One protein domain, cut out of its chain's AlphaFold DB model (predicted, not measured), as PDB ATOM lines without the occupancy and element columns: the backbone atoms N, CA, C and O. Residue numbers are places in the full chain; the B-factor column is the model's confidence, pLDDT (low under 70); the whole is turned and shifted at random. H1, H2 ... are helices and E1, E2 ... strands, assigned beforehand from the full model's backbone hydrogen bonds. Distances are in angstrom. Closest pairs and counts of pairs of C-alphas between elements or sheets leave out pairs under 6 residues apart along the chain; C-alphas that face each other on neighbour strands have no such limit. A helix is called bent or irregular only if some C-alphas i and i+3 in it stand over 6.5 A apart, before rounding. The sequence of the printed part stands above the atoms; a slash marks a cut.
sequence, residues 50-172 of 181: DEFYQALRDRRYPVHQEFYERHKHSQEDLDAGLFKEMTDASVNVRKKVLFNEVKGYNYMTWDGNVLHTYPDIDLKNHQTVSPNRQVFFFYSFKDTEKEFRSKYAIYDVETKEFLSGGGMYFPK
ATOM      1  N   ASP A  50      -5.418 -12.932  29.429       98.19
ATOM      2  CA  ASP A  50      -6.394 -13.231  28.379       98.19
ATOM      3  C   ASP A  50      -7.817 -12.849  28.791       98.19
ATOM      4  O   ASP A  50      -8.560 -12.297  27.978       98.19
ATOM      5  N   GLU A  51      -8.182 -13.067  30.057       98.31
ATOM      6  CA  GLU A  51      -9.451 -12.580  30.604       98.31
ATOM      7  C   GLU A  51      -9.520 -11.056  30.560       98.31
ATOM      8  O   GLU A  51     -10.519 -10.515  30.089       98.31
ATOM      9  N   PHE A  52      -8.446 -10.367  30.968       97.94
ATOM     10  CA  PHE A  52      -8.372  -8.911  30.865       97.94
ATOM     11  C   PHE A  52      -8.500  -8.441  29.412       97.94
ATOM     12  O   PHE A  52      -9.282  -7.536  29.118       97.94
ATOM     13  N   TYR A  53      -7.777  -9.074  28.483       97.31
ATOM     14  CA  TYR A  53      -7.858  -8.739  27.061       97.31
ATOM     15  C   TYR A  53      -9.286  -8.883  26.529       97.31
ATOM     16  O   TYR A  53      -9.799  -7.972  25.878       97.31
ATOM     17  N   GLN A  54      -9.964  -9.990  26.844       97.38
ATOM     18  CA  GLN A  54     -11.347 -10.202  26.426       97.38
ATOM     19  C   GLN A  54     -12.302  -9.206  27.096       97.38
ATOM     20  O   GLN A  54     -13.175  -8.650  26.435       97.38
ATOM     21  N   ALA A  55     -12.119  -8.916  28.382       96.06
ATOM     22  CA  ALA A  55     -12.923  -7.944  29.110       96.06
ATOM     23  C   ALA A  55     -12.761  -6.513  28.567       96.06
ATOM     24  O   ALA A  55     -13.738  -5.759  28.542       96.06
ATOM     25  N   LEU A  56     -11.573  -6.154  28.068       94.62
ATOM     26  CA  LEU A  56     -11.337  -4.904  27.346       94.62
ATOM     27  C   LEU A  56     -12.158  -4.861  26.045       94.62
ATOM     28  O   LEU A  56     -12.798  -3.853  25.747       94.62
ATOM     29  N   ARG A  57     -12.223  -5.973  25.297       92.19
ATOM     30  CA  ARG A  57     -13.059  -6.076  24.084       92.19
ATOM     31  C   ARG A  57     -14.545  -5.988  24.377       92.19
ATOM     32  O   ARG A  57     -15.276  -5.325  23.642       92.19
ATOM     33  N   ASP A  58     -14.945  -6.610  25.471       93.69
ATOM     34  CA  ASP A  58     -16.319  -6.661  25.947       93.69
ATOM     35  C   ASP A  58     -16.716  -5.396  26.725       93.69
ATOM     36  O   ASP A  58     -17.845  -5.303  27.202       93.69
ATOM     37  N   ARG A  59     -15.808  -4.414  26.849       92.56
ATOM     38  CA  ARG A  59     -16.045  -3.104  27.476       92.56
ATOM     39  C   ARG A  59     -16.478  -3.205  28.941       92.56
ATOM     40  O   ARG A  59     -17.330  -2.453  29.402       92.56
ATOM     41  N   ARG A  60     -15.897  -4.146  29.689       94.88
ATOM     42  CA  ARG A  60     -16.360  -4.495  31.045       94.88
ATOM     43  C   ARG A  60     -15.823  -3.598  32.159       94.88
ATOM     44  O   ARG A  60     -16.338  -3.667  33.272       94.88
ATOM     45  N   TYR A  61     -14.805  -2.779  31.897       94.81
ATOM     46  CA  TYR A  61     -14.177  -1.960  32.938       94.81
ATOM     47  C   TYR A  61     -14.701  -0.518  32.941       94.81
ATOM     48  O   TYR A  61     -14.510   0.193  31.950       94.81
ATOM     49  N   PRO A  62     -15.265  -0.041  34.070       95.00
ATOM     50  CA  PRO A  62     -15.770   1.327  34.199       95.00
ATOM     51  C   PRO A  62     -14.727   2.406  33.903       95.00
ATOM     52  O   PRO A  62     -15.059   3.441  33.335       95.00
ATOM     53  N   VAL A  63     -13.456   2.147  34.224       96.62
ATOM     54  CA  VAL A  63     -12.348   3.092  34.010       96.62
ATOM     55  C   VAL A  63     -12.111   3.431  32.531       96.62
ATOM     56  O   VAL A  63     -11.489   4.438  32.210       96.62
ATOM     57  N   HIS A  64     -12.641   2.624  31.610       95.19
ATOM     58  CA  HIS A  64     -12.571   2.877  30.172       95.19
ATOM     59  C   HIS A  64     -13.900   3.382  29.587       95.19
ATOM     60  O   HIS A  64     -13.961   3.674  28.392       95.19
ATOM     61  N   GLN A  65     -14.962   3.513  30.394       93.81
ATOM     62  CA  GLN A  65     -16.306   3.809  29.892       93.81
ATOM     63  C   GLN A  65     -16.391   5.167  29.201       93.81
ATOM     64  O   GLN A  65     -16.995   5.268  28.136       93.81
ATOM     65  N   GLU A  66     -15.747   6.202  29.743       93.88
ATOM     66  CA  GLU A  66     -15.719   7.520  29.096       93.88
ATOM     67  C   GLU A  66     -15.061   7.468  27.714       93.88
ATOM     68  O   GLU A  66     -15.540   8.094  26.764       93.88
ATOM     69  N   PHE A  67     -13.979   6.695  27.584       93.50
ATOM     70  CA  PHE A  67     -13.315   6.488  26.305       93.50
ATOM     71  C   PHE A  67     -14.229   5.734  25.331       93.50
ATOM     72  O   PHE A  67     -14.338   6.143  24.173       93.50
ATOM     73  N   TYR A  68     -14.928   4.692  25.798       93.50
ATOM     74  CA  TYR A  68     -15.905   3.967  24.985       93.50
ATOM     75  C   TYR A  68     -17.027   4.874  24.496       93.50
ATOM     76  O   TYR A  68     -17.321   4.875  23.305       93.50
ATOM     77  N   GLU A  69     -17.634   5.669  25.375       92.56
ATOM     78  CA  GLU A  69     -18.738   6.556  25.001       92.56
ATOM     79  C   GLU A  69     -18.314   7.614  23.988       92.56
ATOM     80  O   GLU A  69     -19.064   7.905  23.053       92.56
ATOM     81  N   ARG A  70     -17.098   8.151  24.133       94.12
ATOM     82  CA  ARG A  70     -16.546   9.141  23.205       94.12
ATOM     83  C   ARG A  70     -16.317   8.571  21.803       94.12
ATOM     84  O   ARG A  70     -16.501   9.297  20.833       94.12
ATOM     85  N   HIS A  71     -15.962   7.291  21.693       92.38
ATOM     86  CA  HIS A  71     -15.546   6.666  20.430       92.38
ATOM     87  C   HIS A  71     -16.476   5.535  19.958       92.38
ATOM     88  O   HIS A  71     -16.147   4.801  19.030       92.38
ATOM     89  N   LYS A  72     -17.672   5.386  20.542       87.62
ATOM     90  CA  LYS A  72     -18.598   4.266  20.265       87.62
ATOM     91  C   LYS A  72     -19.028   4.109  18.805       87.62
ATOM     92  O   LYS A  72     -19.524   3.048  18.436       87.62
ATOM     93  N   HIS A  73     -18.873   5.155  17.998       90.19
ATOM     94  CA  HIS A  73     -19.246   5.172  16.584       90.19
ATOM     95  C   HIS A  73     -18.098   4.784  15.639       90.19
ATOM     96  O   HIS A  73     -18.355   4.553  14.462       90.19
ATOM     97  N   SER A  74     -16.862   4.674  16.139       91.19
ATOM     98  CA  SER A  74     -15.684   4.307  15.350       91.19
ATOM     99  C   SER A  74     -14.934   3.172  16.040       91.19
ATOM    100  O   SER A  74     -14.230   3.363  17.033       91.19
ATOM    101  N   GLN A  75     -15.077   1.953  15.511       85.69
ATOM    102  CA  GLN A  75     -14.300   0.817  16.011       85.69
ATOM    103  C   GLN A  75     -12.797   1.019  15.773       85.69
ATOM    104  O   GLN A  75     -11.994   0.516  16.551       85.69
ATOM    105  N   GLU A  76     -12.424   1.772  14.738       87.25
ATOM    106  CA  GLU A  76     -11.034   2.141  14.467       87.25
ATOM    107  C   GLU A  76     -10.471   3.042  15.568       87.25
ATOM    108  O   GLU A  76      -9.395   2.751  16.083       87.25
ATOM    109  N   ASP A  77     -11.223   4.055  16.008       89.00
ATOM    110  CA  ASP A  77     -10.800   4.939  17.103       89.00
ATOM    111  C   ASP A  77     -10.673   4.159  18.416       89.00
ATOM    112  O   ASP A  77      -9.730   4.360  19.186       89.00
ATOM    113  N   LEU A  78     -11.598   3.221  18.652       88.44
ATOM    114  CA  LEU A  78     -11.527   2.314  19.794       88.44
ATOM    115  C   LEU A  78     -10.270   1.450  19.755       88.44
ATOM    116  O   LEU A  78      -9.572   1.351  20.757       88.44
ATOM    117  N   ASP A  79      -9.983   0.844  18.606       87.81
ATOM    118  CA  ASP A  79      -8.821  -0.023  18.404       87.81
ATOM    119  C   ASP A  79      -7.491   0.763  18.375       87.81
ATOM    120  O   ASP A  79      -6.413   0.166  18.495       87.81
ATOM    121  N   ALA A  80      -7.556   2.083  18.171       84.19
ATOM    122  CA  ALA A  80      -6.420   2.994  18.216       84.19
ATOM    123  C   ALA A  80      -6.111   3.465  19.644       84.19
ATOM    124  O   ALA A  80      -4.943   3.491  20.027       84.19
ATOM    125  N   GLY A  81      -7.127   3.833  20.432       86.31
ATOM    126  CA  GLY A  81      -6.918   4.319  21.801       86.31
ATOM    127  C   GLY A  81      -6.956   3.237  22.883       86.31
ATOM    128  O   GLY A  81      -6.415   3.449  23.965       86.31
ATOM    129  N   LEU A  82      -7.526   2.064  22.601       92.19
ATOM    130  CA  LEU A  82      -7.403   0.873  23.438       92.19
ATOM    131  C   LEU A  82      -6.765  -0.255  22.647       92.19
ATOM    132  O   LEU A  82      -6.999  -0.431  21.452       92.19
ATOM    133  N   PHE A  83      -5.938  -1.034  23.330       94.81
ATOM    134  CA  PHE A  83      -5.130  -2.025  22.652       94.81
ATOM    135  C   PHE A  83      -5.982  -3.098  21.968       94.81
ATOM    136  O   PHE A  83      -6.774  -3.807  22.591       94.81
ATOM    137  N   LYS A  84      -5.727  -3.276  20.674       95.25
ATOM    138  CA  LYS A  84      -6.151  -4.432  19.891       95.25
ATOM    139  C   LYS A  84      -4.976  -4.944  19.084       95.25
ATOM    140  O   LYS A  84      -4.364  -4.173  18.343       95.25
ATOM    141  N   GLU A  85      -4.747  -6.249  19.158       96.12
ATOM    142  CA  GLU A  85      -3.761  -6.949  18.335       96.12
ATOM    143  C   GLU A  85      -3.938  -6.655  16.843       96.12
ATOM    144  O   GLU A  85      -5.051  -6.540  16.325       96.12
ATOM    145  N   MET A  86      -2.823  -6.525  16.132       94.69
ATOM    146  CA  MET A  86      -2.846  -6.377  14.685       94.69
ATOM    147  C   MET A  86      -3.368  -7.665  14.048       94.69
ATOM    148  O   MET A  86      -2.938  -8.764  14.392       94.69
ATOM    149  N   THR A  87      -4.287  -7.528  13.097       93.44
ATOM    150  CA  THR A  87      -4.899  -8.670  12.402       93.44
ATOM    151  C   THR A  87      -3.897  -9.465  11.568       93.44
ATOM    152  O   THR A  87      -4.089 -10.655  11.357       93.44
ATOM    153  N   ASP A  88      -2.827  -8.817  11.113       94.69
ATOM    154  CA  ASP A  88      -1.738  -9.390  10.323       94.69
ATOM    155  C   ASP A  88      -0.413  -9.449  11.106       94.69
ATOM    156  O   ASP A  88       0.664  -9.437  10.504       94.69
ATOM    157  N   ALA A  89      -0.476  -9.463  12.444       95.56
ATOM    158  CA  ALA A  89       0.715  -9.571  13.278       95.56
ATOM    159  C   ALA A  89       1.467 -10.876  12.990       95.56
ATOM    160  O   ALA A  89       0.870 -11.948  12.905       95.56
ATOM    161  N   SER A  90       2.793 -10.790  12.927       93.94
ATOM    162  CA  SER A  90       3.665 -11.965  12.952       93.94
ATOM    163  C   SER A  90       3.702 -12.578  14.352       93.94
ATOM    164  O   SER A  90       3.815 -13.791  14.500       93.94
ATOM    165  N   VAL A  91       3.619 -11.731  15.383       94.50
ATOM    166  CA  VAL A  91       3.716 -12.121  16.789       94.50
ATOM    167  C   VAL A  91       2.737 -11.301  17.621       94.50
ATOM    168  O   VAL A  91       2.624 -10.084  17.460       94.50
ATOM    169  N   ASN A  92       2.080 -11.981  18.559       96.50
ATOM    170  CA  ASN A  92       1.295 -11.377  19.625       96.50
ATOM    171  C   ASN A  92       1.810 -11.875  20.977       96.50
ATOM    172  O   ASN A  92       2.007 -13.072  21.183       96.50
ATOM    173  N   VAL A  93       2.028 -10.945  21.898       96.12
ATOM    174  CA  VAL A  93       2.501 -11.182  23.256       96.12
ATOM    175  C   VAL A  93       1.471 -10.621  24.220       96.12
ATOM    176  O   VAL A  93       1.078  -9.457  24.130       96.12
ATOM    177  N   ARG A  94       1.079 -11.459  25.174       97.75
ATOM    178  CA  ARG A  94       0.222 -11.112  26.304       97.75
ATOM    179  C   ARG A  94       0.910 -11.594  27.567       97.75
ATOM    180  O   ARG A  94       1.246 -12.775  27.679       97.75
ATOM    181  N   LYS A  95       1.195 -10.685  28.493       97.56
ATOM    182  CA  LYS A  95       1.914 -10.993  29.730       97.56
ATOM    183  C   LYS A  95       1.303 -10.269  30.920       97.56
ATOM    184  O   LYS A  95       0.841  -9.143  30.800       97.56
ATOM    185  N   LYS A  96       1.361 -10.916  32.078       97.19
ATOM    186  CA  LYS A  96       1.158 -10.300  33.387       97.19
ATOM    187  C   LYS A  96       2.488 -10.364  34.124       97.19
ATOM    188  O   LYS A  96       2.963 -11.462  34.400       97.19
ATOM    189  N   VAL A  97       3.117  -9.216  34.336       95.94
ATOM    190  CA  VAL A  97       4.530  -9.098  34.750       95.94
ATOM    191  C   VAL A  97       4.714  -7.924  35.699       95.94
ATOM    192  O   VAL A  97       3.797  -7.120  35.869       95.94
ATOM    193  N   LEU A  98       5.887  -7.802  36.315       95.50
ATOM    194  CA  LEU A  98       6.258  -6.573  37.009       95.50
ATOM    195  C   LEU A  98       6.603  -5.473  35.998       95.50
ATOM    196  O   LEU A  98       7.122  -5.732  34.911       95.50
ATOM    197  N   PHE A  99       6.346  -4.222  36.363       94.19
ATOM    198  CA  PHE A  99       6.574  -3.075  35.488       94.19
ATOM    199  C   PHE A  99       8.039  -2.964  35.030       94.19
ATOM    200  O   PHE A  99       8.317  -2.653  33.873       94.19
ATOM    201  N   ASN A 100       8.996  -3.299  35.900       92.38
ATOM    202  CA  ASN A 100      10.423  -3.317  35.566       92.38
ATOM    203  C   ASN A 100      10.861  -4.467  34.638       92.38
ATOM    204  O   ASN A 100      11.953  -4.387  34.065       92.38
ATOM    205  N   GLU A 101      10.040  -5.505  34.473       93.75
ATOM    206  CA  GLU A 101      10.302  -6.651  33.595       93.75
ATOM    207  C   GLU A 101       9.870  -6.381  32.153       93.75
ATOM    208  O   GLU A 101      10.330  -7.068  31.245       93.75
ATOM    209  N   VAL A 102       9.030  -5.367  31.919       92.69
ATOM    210  CA  VAL A 102       8.458  -5.072  30.597       92.69
ATOM    211  C   VAL A 102       9.543  -4.896  29.524       92.69
ATOM    212  O   VAL A 102       9.435  -5.467  28.443       92.69
ATOM    213  N   LYS A 103      10.646  -4.209  29.848       89.50
ATOM    214  CA  LYS A 103      11.803  -4.026  28.946       89.50
ATOM    215  C   LYS A 103      12.456  -5.338  28.486       89.50
ATOM    216  O   LYS A 103      13.151  -5.365  27.476       89.50
ATOM    217  N   GLY A 104      12.277  -6.422  29.245       90.19
ATOM    218  CA  GLY A 104      12.788  -7.749  28.904       90.19
ATOM    219  C   GLY A 104      12.046  -8.396  27.733       90.19
ATOM    220  O   GLY A 104      12.531  -9.377  27.180       90.19
ATOM    221  N   TYR A 105      10.897  -7.841  27.337       90.56
ATOM    222  CA  TYR A 105      10.094  -8.313  26.209       90.56
ATOM    223  C   TYR A 105      10.332  -7.514  24.928       90.56
ATOM    224  O   TYR A 105       9.582  -7.666  23.960       90.56
ATOM    225  N   ASN A 106      11.368  -6.676  24.903       89.12
ATOM    226  CA  ASN A 106      11.718  -5.953  23.698       89.12
ATOM    227  C   ASN A 106      12.214  -6.929  22.621       89.12
ATOM    228  O   ASN A 106      13.177  -7.671  22.798       89.12
ATOM    229  N   TYR A 107      11.544  -6.898  21.481       87.62
ATOM    230  CA  TYR A 107      11.943  -7.526  20.240       87.62
ATOM    231  C   TYR A 107      13.090  -6.754  19.590       87.62
ATOM    232  O   TYR A 107      13.023  -5.537  19.421       87.62
ATOM    233  N   MET A 108      14.134  -7.472  19.200       87.62
ATOM    234  CA  MET A 108      15.285  -6.913  18.505       87.62
ATOM    235  C   MET A 108      15.192  -7.246  17.017       87.62
ATOM    236  O   MET A 108      15.043  -8.411  16.656       87.62
ATOM    237  N   THR A 109      15.314  -6.241  16.153       84.06
ATOM    238  CA  THR A 109      15.320  -6.410  14.694       84.06
ATOM    239  C   THR A 109      16.473  -5.649  14.066       84.06
ATOM    240  O   THR A 109      16.872  -4.591  14.544       84.06
ATOM    241  N   TRP A 110      16.966  -6.170  12.949       79.94
ATOM    242  CA  TRP A 110      17.904  -5.468  12.085       79.94
ATOM    243  C   TRP A 110      17.155  -4.794  10.936       79.94
ATOM    244  O   TRP A 110      16.267  -5.400  10.326       79.94
ATOM    245  N   ASP A 111      17.525  -3.552  10.649       75.06
ATOM    246  CA  ASP A 111      17.182  -2.845   9.418       75.06
ATOM    247  C   ASP A 111      18.484  -2.455   8.703       75.06
ATOM    248  O   ASP A 111      19.221  -1.559   9.128       75.06
ATOM    249  N   GLY A 112      18.855  -3.232   7.683       78.19
ATOM    250  CA  GLY A 112      20.207  -3.203   7.125       78.19
ATOM    251  C   GLY A 112      21.259  -3.539   8.191       78.19
ATOM    252  O   GLY A 112      21.329  -4.673   8.659       78.19
ATOM    253  N   ASN A 113      22.064  -2.544   8.578       78.25
ATOM    254  CA  ASN A 113      23.120  -2.668   9.595       78.25
ATOM    255  C   ASN A 113      22.759  -2.011  10.940       78.25
ATOM    256  O   ASN A 113      23.609  -1.939  11.828       78.25
ATOM    257  N   VAL A 114      21.537  -1.488  11.094       80.38
ATOM    258  CA  VAL A 114      21.096  -0.834  12.331       80.38
ATOM    259  C   VAL A 114      20.281  -1.821  13.158       80.38
ATOM    260  O   VAL A 114      19.315  -2.409  12.673       80.38
ATOM    261  N   LEU A 115      20.693  -2.016  14.411       83.75
ATOM    262  CA  LEU A 115      19.957  -2.805  15.389       83.75
ATOM    263  C   LEU A 115      18.938  -1.916  16.088       83.75
ATOM    264  O   LEU A 115      19.296  -0.909  16.699       83.75
ATOM    265  N   HIS A 116      17.684  -2.333  16.043       83.38
ATOM    266  CA  HIS A 116      16.593  -1.668  16.721       83.38
ATOM    267  C   HIS A 116      15.941  -2.581  17.758       83.38
ATOM    268  O   HIS A 116      15.871  -3.796  17.573       83.38
ATOM    269  N   THR A 117      15.425  -1.978  18.827       85.75
ATOM    270  CA  THR A 117      14.821  -2.670  19.968       85.75
ATOM    271  C   THR A 117      13.426  -2.102  20.206       85.75
ATOM    272  O   THR A 117      13.290  -0.899  20.384       85.75
ATOM    273  N   TYR A 118      12.391  -2.948  20.208       84.12
ATOM    274  CA  TYR A 118      10.991  -2.525  20.277       84.12
ATOM    275  C   TYR A 118      10.121  -3.446  21.136       84.12
ATOM    276  O   TYR A 118      10.210  -4.656  20.980       84.12
ATOM    277  N   PRO A 119       9.207  -2.925  21.963       76.81
ATOM    278  CA  PRO A 119       8.936  -1.504  22.142       76.81
ATOM    279  C   PRO A 119      10.027  -0.872  23.021       76.81
ATOM    280  O   PRO A 119      10.335  -1.395  24.081       76.81
ATOM    281  N   ASP A 120      10.653   0.226  22.589       79.25
ATOM    282  CA  ASP A 120      11.717   0.899  23.359       79.25
ATOM    283  C   ASP A 120      11.118   1.681  24.543       79.25
ATOM    284  O   ASP A 120      11.042   2.908  24.550       79.25
ATOM    285  N   ILE A 121      10.554   0.951  25.505       78.06
ATOM    286  CA  ILE A 121       9.804   1.512  26.627       78.06
ATOM    287  C   ILE A 121      10.788   2.180  27.580       78.06
ATOM    288  O   ILE A 121      11.482   1.517  28.358       78.06
ATOM    289  N   ASP A 122      10.803   3.511  27.564       73.25
ATOM    290  CA  ASP A 122      11.566   4.292  28.527       73.25
ATOM    291  C   ASP A 122      10.832   4.376  29.872       73.25
ATOM    292  O   ASP A 122      10.033   5.277  30.141       73.25
ATOM    293  N   LEU A 123      11.152   3.436  30.761       71.75
ATOM    294  CA  LEU A 123      10.641   3.408  32.132       71.75
ATOM    295  C   LEU A 123      11.047   4.651  32.951       71.75
ATOM    296  O   LEU A 123      10.424   4.919  33.978       71.75
ATOM    297  N   LYS A 124      12.051   5.439  32.527       67.25
ATOM    298  CA  LYS A 124      12.474   6.653  33.253       67.25
ATOM    299  C   LYS A 124      11.419   7.754  33.228       67.25
ATOM    300  O   LYS A 124      11.412   8.580  34.140       67.25
ATOM    301  N   ASN A 125      10.527   7.745  32.239       67.50
ATOM    302  CA  ASN A 125       9.415   8.694  32.141       67.50
ATOM    303  C   ASN A 125       8.196   8.263  32.975       67.50
ATOM    304  O   ASN A 125       7.244   9.025  33.117       67.50
ATOM    305  N   HIS A 126       8.241   7.076  33.590       75.88
ATOM    306  CA  HIS A 126       7.166   6.506  34.403       75.88
ATOM    307  C   HIS A 126       7.521   6.475  35.899       75.88
ATOM    308  O   HIS A 126       7.268   5.494  36.594       75.88
ATOM    309  N   GLN A 127       8.105   7.562  36.419       77.56
ATOM    310  CA  GLN A 127       8.565   7.653  37.820       77.56
ATOM    311  C   GLN A 127       7.434   7.523  38.850       77.56
ATOM    312  O   GLN A 127       7.691   7.245  40.019       77.56
ATOM    313  N   THR A 128       6.185   7.711  38.423       88.38
ATOM    314  CA  THR A 128       4.987   7.582  39.257       88.38
ATOM    315  C   THR A 128       4.554   6.128  39.474       88.38
ATOM    316  O   THR A 128       3.734   5.876  40.358       88.38
ATOM    317  N   VAL A 129       5.103   5.173  38.712       92.12
ATOM    318  CA  VAL A 129       4.779   3.745  38.803       92.12
ATOM    319  C   VAL A 129       5.907   3.003  39.508       92.12
ATOM    320  O   VAL A 129       7.074   3.095  39.125       92.12
ATOM    321  N   SER A 130       5.566   2.238  40.544       93.31
ATOM    322  CA  SER A 130       6.544   1.400  41.228       93.31
ATOM    323  C   SER A 130       7.131   0.359  40.263       93.31
ATOM    324  O   SER A 130       6.372  -0.325  39.576       93.31
ATOM    325  N   PRO A 131       8.459   0.137  40.259       92.38
ATOM    326  CA  PRO A 131       9.089  -0.937  39.484       92.38
ATOM    327  C   PRO A 131       8.481  -2.327  39.737       92.38
ATOM    328  O   PRO A 131       8.479  -3.165  38.842       92.38
ATOM    329  N   ASN A 132       7.938  -2.550  40.940       94.12
ATOM    330  CA  ASN A 132       7.338  -3.814  41.374       94.12
ATOM    331  C   ASN A 132       5.799  -3.811  41.261       94.12
ATOM    332  O   ASN A 132       5.125  -4.631  41.886       94.12
ATOM    333  N   ARG A 133       5.218  -2.866  40.514       95.75
ATOM    334  CA  ARG A 133       3.791  -2.866  40.180       95.75
ATOM    335  C   ARG A 133       3.511  -3.971  39.165       95.75
ATOM    336  O   ARG A 133       4.217  -4.067  38.167       95.75
ATOM    337  N   GLN A 134       2.493  -4.792  39.399       97.50
ATOM    338  CA  GLN A 134       2.026  -5.757  38.410       97.50
ATOM    339  C   GLN A 134       1.257  -5.042  37.296       97.50
ATOM    340  O   GLN A 134       0.352  -4.249  37.563       97.50
ATOM    341  N   VAL A 135       1.589  -5.366  36.050       97.31
ATOM    342  CA  VAL A 135       0.984  -4.791  34.847       97.31
ATOM    343  C   VAL A 135       0.594  -5.880  33.851       97.31
ATOM    344  O   VAL A 135       1.253  -6.920  33.748       97.31
ATOM    345  N   PHE A 136      -0.477  -5.633  33.102       98.19
ATOM    346  CA  PHE A 136      -0.774  -6.363  31.880       98.19
ATOM    347  C   PHE A 136      -0.028  -5.694  30.732       98.19
ATOM    348  O   PHE A 136      -0.241  -4.520  30.439       98.19
ATOM    349  N   PHE A 137       0.856  -6.449  30.092       97.44
ATOM    350  CA  PHE A 137       1.622  -6.019  28.937       97.44
ATOM    351  C   PHE A 137       1.122  -6.726  27.684       97.44
ATOM    352  O   PHE A 137       1.071  -7.960  27.617       97.44
ATOM    353  N   PHE A 138       0.797  -5.919  26.684       97.50
ATOM    354  CA  PHE A 138       0.377  -6.354  25.369       97.50
ATOM    355  C   PHE A 138       1.341  -5.835  24.319       97.50
ATOM    356  O   PHE A 138       1.670  -4.651  24.321       97.50
ATOM    357  N   TYR A 139       1.753  -6.698  23.396       96.44
ATOM    358  CA  TYR A 139       2.599  -6.309  22.276       96.44
ATOM    359  C   TYR A 139       2.243  -7.113  21.035       96.44
ATOM    360  O   TYR A 139       2.185  -8.336  21.068       96.44
ATOM    361  N   SER A 140       1.976  -6.421  19.937       96.81
ATOM    362  CA  SER A 140       1.622  -7.016  18.656       96.81
ATOM    363  C   SER A 140       2.490  -6.379  17.591       96.81
ATOM    364  O   SER A 140       2.519  -5.152  17.470       96.81
ATOM    365  N   PHE A 141       3.225  -7.195  16.843       95.44
ATOM    366  CA  PHE A 141       4.081  -6.688  15.786       95.44
ATOM    367  C   PHE A 141       4.096  -7.603  14.572       95.44
ATOM    368  O   PHE A 141       3.904  -8.817  14.643       95.44
ATOM    369  N   LYS A 142       4.332  -6.971  13.433       95.00
ATOM    370  CA  LYS A 142       4.548  -7.577  12.138       95.00
ATOM    371  C   LYS A 142       5.944  -7.202  11.695       95.00
ATOM    372  O   LYS A 142       6.272  -6.020  11.609       95.00
ATOM    373  N   ASP A 143       6.731  -8.222  11.415       91.81
ATOM    374  CA  ASP A 143       8.082  -8.067  10.920       91.81
ATOM    375  C   ASP A 143       8.214  -8.820   9.594       91.81
ATOM    376  O   ASP A 143       8.065 -10.040   9.539       91.81
ATOM    377  N   THR A 144       8.427  -8.082   8.506       90.56
ATOM    378  CA  THR A 144       8.574  -8.630   7.154       90.56
ATOM    379  C   THR A 144       9.827  -8.078   6.488       90.56
ATOM    380  O   THR A 144      10.442  -7.132   6.969       90.56
ATOM    381  N   GLU A 145      10.174  -8.614   5.318       87.12
ATOM    382  CA  GLU A 145      11.263  -8.066   4.500       87.12
ATOM    383  C   GLU A 145      11.014  -6.621   4.031       87.12
ATOM    384  O   GLU A 145      11.961  -5.937   3.661       87.12
ATOM    385  N   LYS A 146       9.756  -6.153   4.019       88.19
ATOM    386  CA  LYS A 146       9.374  -4.834   3.484       88.19
ATOM    387  C   LYS A 146       9.142  -3.785   4.560       88.19
ATOM    388  O   LYS A 146       9.347  -2.602   4.320       88.19
ATOM    389  N   GLU A 147       8.652  -4.201   5.718       90.00
ATOM    390  CA  GLU A 147       8.206  -3.297   6.773       90.00
ATOM    391  C   GLU A 147       8.296  -3.958   8.142       90.00
ATOM    392  O   GLU A 147       8.121  -5.175   8.280       90.00
ATOM    393  N   PHE A 148       8.483  -3.112   9.147       91.75
ATOM    394  CA  PHE A 148       8.187  -3.415  10.532       91.75
ATOM    395  C   PHE A 148       7.034  -2.527  11.002       91.75
ATOM    396  O   PHE A 148       7.060  -1.304  10.841       91.75
ATOM    397  N   ARG A 149       6.025  -3.136  11.623       93.75
ATOM    398  CA  ARG A 149       4.915  -2.428  12.264       93.75
ATOM    399  C   ARG A 149       4.645  -3.033  13.626       93.75
ATOM    400  O   ARG A 149       4.609  -4.248  13.760       93.75
ATOM    401  N   SER A 150       4.405  -2.203  14.626       93.56
ATOM    402  CA  SER A 150       4.130  -2.672  15.975       93.56
ATOM    403  C   SER A 150       3.173  -1.767  16.731       93.56
ATOM    404  O   SER A 150       2.989  -0.598  16.388       93.56
ATOM    405  N   LYS A 151       2.578  -2.326  17.777       94.50
ATOM    406  CA  LYS A 151       1.815  -1.621  18.799       94.50
ATOM    407  C   LYS A 151       1.956  -2.341  20.130       94.50
ATOM    408  O   LYS A 151       1.989  -3.569  20.164       94.50
ATOM    409  N   TYR A 152       1.993  -1.594  21.219       95.25
ATOM    410  CA  TYR A 152       2.016  -2.131  22.571       95.25
ATOM    411  C   TYR A 152       1.127  -1.307  23.498       95.25
ATOM    412  O   TYR A 152       0.831  -0.144  23.222       95.25
ATOM    413  N   ALA A 153       0.731  -1.913  24.612       95.75
ATOM    414  CA  ALA A 153       0.080  -1.222  25.709       95.75
ATOM    415  C   ALA A 153       0.416  -1.876  27.049       95.75
ATOM    416  O   ALA A 153       0.647  -3.083  27.138       95.75
ATOM    417  N   ILE A 154       0.420  -1.051  28.086       96.12
ATOM    418  CA  ILE A 154       0.637  -1.414  29.475       96.12
ATOM    419  C   ILE A 154      -0.582  -0.933  30.252       96.12
ATOM    420  O   ILE A 154      -0.878   0.263  30.261       96.12
ATOM    421  N   TYR A 155      -1.263  -1.859  30.917       97.19
ATOM    422  CA  TYR A 155      -2.372  -1.565  31.818       97.19
ATOM    423  C   TYR A 155      -2.013  -1.976  33.236       97.19
ATOM    424  O   TYR A 155      -1.357  -2.994  33.456       97.19
ATOM    425  N   ASP A 156      -2.459  -1.197  34.209       97.00
ATOM    426  CA  ASP A 156      -2.314  -1.547  35.609       97.00
ATOM    427  C   ASP A 156      -3.170  -2.769  35.962       97.00
ATOM    428  O   ASP A 156      -4.359  -2.811  35.650       97.00
ATOM    429  N   VAL A 157      -2.604  -3.768  36.646       97.62
ATOM    430  CA  VAL A 157      -3.369  -4.981  36.993       97.62
ATOM    431  C   VAL A 157      -4.450  -4.699  38.032       97.62
ATOM    432  O   VAL A 157      -5.453  -5.403  38.052       97.62
ATOM    433  N   GLU A 158      -4.293  -3.716  38.911       96.69
ATOM    434  CA  GLU A 158      -5.264  -3.468  39.978       96.69
ATOM    435  C   GLU A 158      -6.326  -2.453  39.546       96.69
ATOM    436  O   GLU A 158      -7.515  -2.756  39.616       96.69
ATOM    437  N   THR A 159      -5.913  -1.277  39.072       96.31
ATOM    438  CA  THR A 159      -6.826  -0.187  38.695       96.31
ATOM    439  C   THR A 159      -7.382  -0.343  37.286       96.31
ATOM    440  O   THR A 159      -8.362   0.316  36.947       96.31
ATOM    441  N   LYS A 160      -6.783  -1.227  36.472       97.00
ATOM    442  CA  LYS A 160      -7.089  -1.418  35.044       97.00
ATOM    443  C   LYS A 160      -6.770  -0.196  34.184       97.00
ATOM    444  O   LYS A 160      -7.073  -0.185  32.998       97.00
ATOM    445  N   GLU A 161      -6.149   0.834  34.751       95.75
ATOM    446  CA  GLU A 161      -5.840   2.063  34.031       95.75
ATOM    447  C   GLU A 161      -4.778   1.834  32.962       95.75
ATOM    448  O   GLU A 161      -3.854   1.036  33.123       95.75
ATOM    449  N   PHE A 162      -4.904   2.569  31.862       94.25
ATOM    450  CA  PHE A 162      -3.859   2.640  30.854       94.25
ATOM    451  C   PHE A 162      -2.661   3.409  31.420       94.25
ATOM    452  O   PHE A 162      -2.795   4.568  31.807       94.25
ATOM    453  N   LEU A 163      -1.493   2.769  31.458       92.75
ATOM    454  CA  LEU A 163      -0.260   3.363  31.980       92.75
ATOM    455  C   LEU A 163       0.631   3.912  30.867       92.75
ATOM    456  O   LEU A 163       1.264   4.954  31.023       92.75
ATOM    457  N   SER A 164       0.732   3.176  29.761       91.44
ATOM    458  CA  SER A 164       1.574   3.538  28.623       91.44
ATOM    459  C   SER A 164       1.204   2.718  27.402       91.44
ATOM    460  O   SER A 164       0.658   1.622  27.510       91.44
ATOM    461  N   GLY A 165       1.546   3.215  26.228       90.75
ATOM    462  CA  GLY A 165       1.321   2.516  24.980       90.75
ATOM    463  C   GLY A 165       1.856   3.317  23.817       90.75
ATOM    464  O   GLY A 165       2.173   4.500  23.928       90.75
ATOM    465  N   GLY A 166       1.965   2.648  22.686       89.19
ATOM    466  CA  GLY A 166       2.481   3.267  21.488       89.19
ATOM    467  C   GLY A 166       2.457   2.304  20.329       89.19
ATOM    468  O   GLY A 166       2.200   1.111  20.477       89.19
ATOM    469  N   GLY A 167       2.739   2.839  19.157       89.56
ATOM    470  CA  GLY A 167       2.927   2.058  17.957       89.56
ATOM    471  C   GLY A 167       4.043   2.650  17.135       89.56
ATOM    472  O   GLY A 167       4.474   3.782  17.350       89.56
ATOM    473  N   MET A 168       4.528   1.857  16.201       89.56
ATOM    474  CA  MET A 168       5.598   2.285  15.330       89.56
ATOM    475  C   MET A 168       5.496   1.567  14.001       89.56
ATOM    476  O   MET A 168       5.096   0.407  13.930       89.56
ATOM    477  N   TYR A 169       5.883   2.279  12.958       91.25
ATOM    478  CA  TYR A 169       5.975   1.780  11.607       91.25
ATOM    479  C   TYR A 169       7.260   2.307  10.976       91.25
ATOM    480  O   TYR A 169       7.553   3.497  11.095       91.25
ATOM    481  N   PHE A 170       7.986   1.441  10.279       87.94
ATOM    482  CA  PHE A 170       9.007   1.853   9.329       87.94
ATOM    483  C   PHE A 170       9.112   0.835   8.183       87.94
ATOM    484  O   PHE A 170       8.994  -0.374   8.415       87.94
ATOM    485  N   PRO A 171       9.325   1.294   6.939       88.25
ATOM    486  CA  PRO A 171       9.714   0.404   5.855       88.25
ATOM    487  C   PRO A 171      11.137  -0.101   6.117       88.25
ATOM    488  O   PRO A 171      11.997   0.685   6.509       88.25
ATOM    489  N   LYS A 172      11.399  -1.389   5.888       85.38
ATOM    490  CA  LYS A 172      12.771  -1.907   5.917       85.38
ATOM    491  C   LYS A 172      13.484  -1.545   4.625       85.38
ATOM    492  O   LYS A 172      12.859  -1.536   3.558       85.38
TER     493      LYS A 172
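AT A GLANCE: This is residues 50 to 172 of the 181 residues of an uncharacterized protein of Bacillus sp. 17376 (UniProt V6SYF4). A twisted wall of four antiparallel strands, E1, E4, E5 and E6, stands between a loose group of three short helices, H1 to H3, and the short helix H4 with the two-stranded hairpin E2 and E3, which splays away from the wall toward its turn at Asn 113. The printed part has 123 residues, with four named helices and six named strands in the order H1 H2 H3 E1 H4 E2 E3 E4 E5 E6, a mixed class of helices and strands. The large sheet has the order E1, E4, E5, E6. The whole is compact, with a radius of gyration of the C-alphas of 15.0 A and spans of 46, 36 and 23 A.

HOW THE PARTS SIT: In the large sheet, E1, residues 91 to 98, and E6, residues 162 to 171, are edge strands; E4, residues 134 to 143, and E5, residues 147 to 156, are inner strands. E4, E5 and E6 form a meander, each strand the antiparallel neighbour of the one before, and both E4 and E5 and E5 and E6 are hairpins. Within hydrogen-bond range are N 93 and O 139 of E1 and E4, 2.7 A, N 136 and O 155 of E4 and E5, 2.8 A, and N 150 and O 168 of E5 and E6, 2.8 A. H4, residues 99 to 105, is on this sheet at a height of 9.1 A, over E4 and, only just, with 3 C-alphas, over E1; it runs along the strands, at 22 degrees to E4 on the local plane. E2, residues 107 to 111, and E3, residues 114 to 118, form an antiparallel hairpin, with N 107 and O 118 at 2.7 A. H1, residues 50 to 57, only grazes the large sheet with residues 50 to 53, and H3, residues 75 to 81, with residues 80 to 81. H2, residues 62 to 71, is not on it but touches H3 at a steep tilt of 55 degrees, opposite ways; their closest C-alphas, of His 71 and Leu 78, are 6.0 A apart. Every O i to N i+4 pair is within hydrogen-bond range in H1 and H3, 4 of 6 in H2, and 0 of 3 in H4, where 3 of 4 O i to N i+3 pairs are.

IN THESE COORDINATES: E5 is 30.7 A long, E6 28.5 A, E4 28.2 A and E1 21.1 A; E3 is 13.0 A and E2 12.9 A. H2 is 14.8 A long, H4 11.2 A, H1 10.7 A and H3 10.0 A. H2 is irregular, with C-alphas 63 and 66 7.4 A apart, and H4 only just, with C-alphas 100 and 103 6.8 A apart. C-alpha 50 is at (-6.394, -13.231, 28.379), and C-alpha 171, ending E6, at (9.714, 0.404, 5.855).

THE WHOLE: The two C-alphas farthest apart, of Pro 62 and Asn 113, are 46.2 A apart. The printed part has no cut. The link from E3 to E4, residues 119 to 133, is long. Mean pLDDT of the printed part is 90.9, and residues 124 to 125 are under 70.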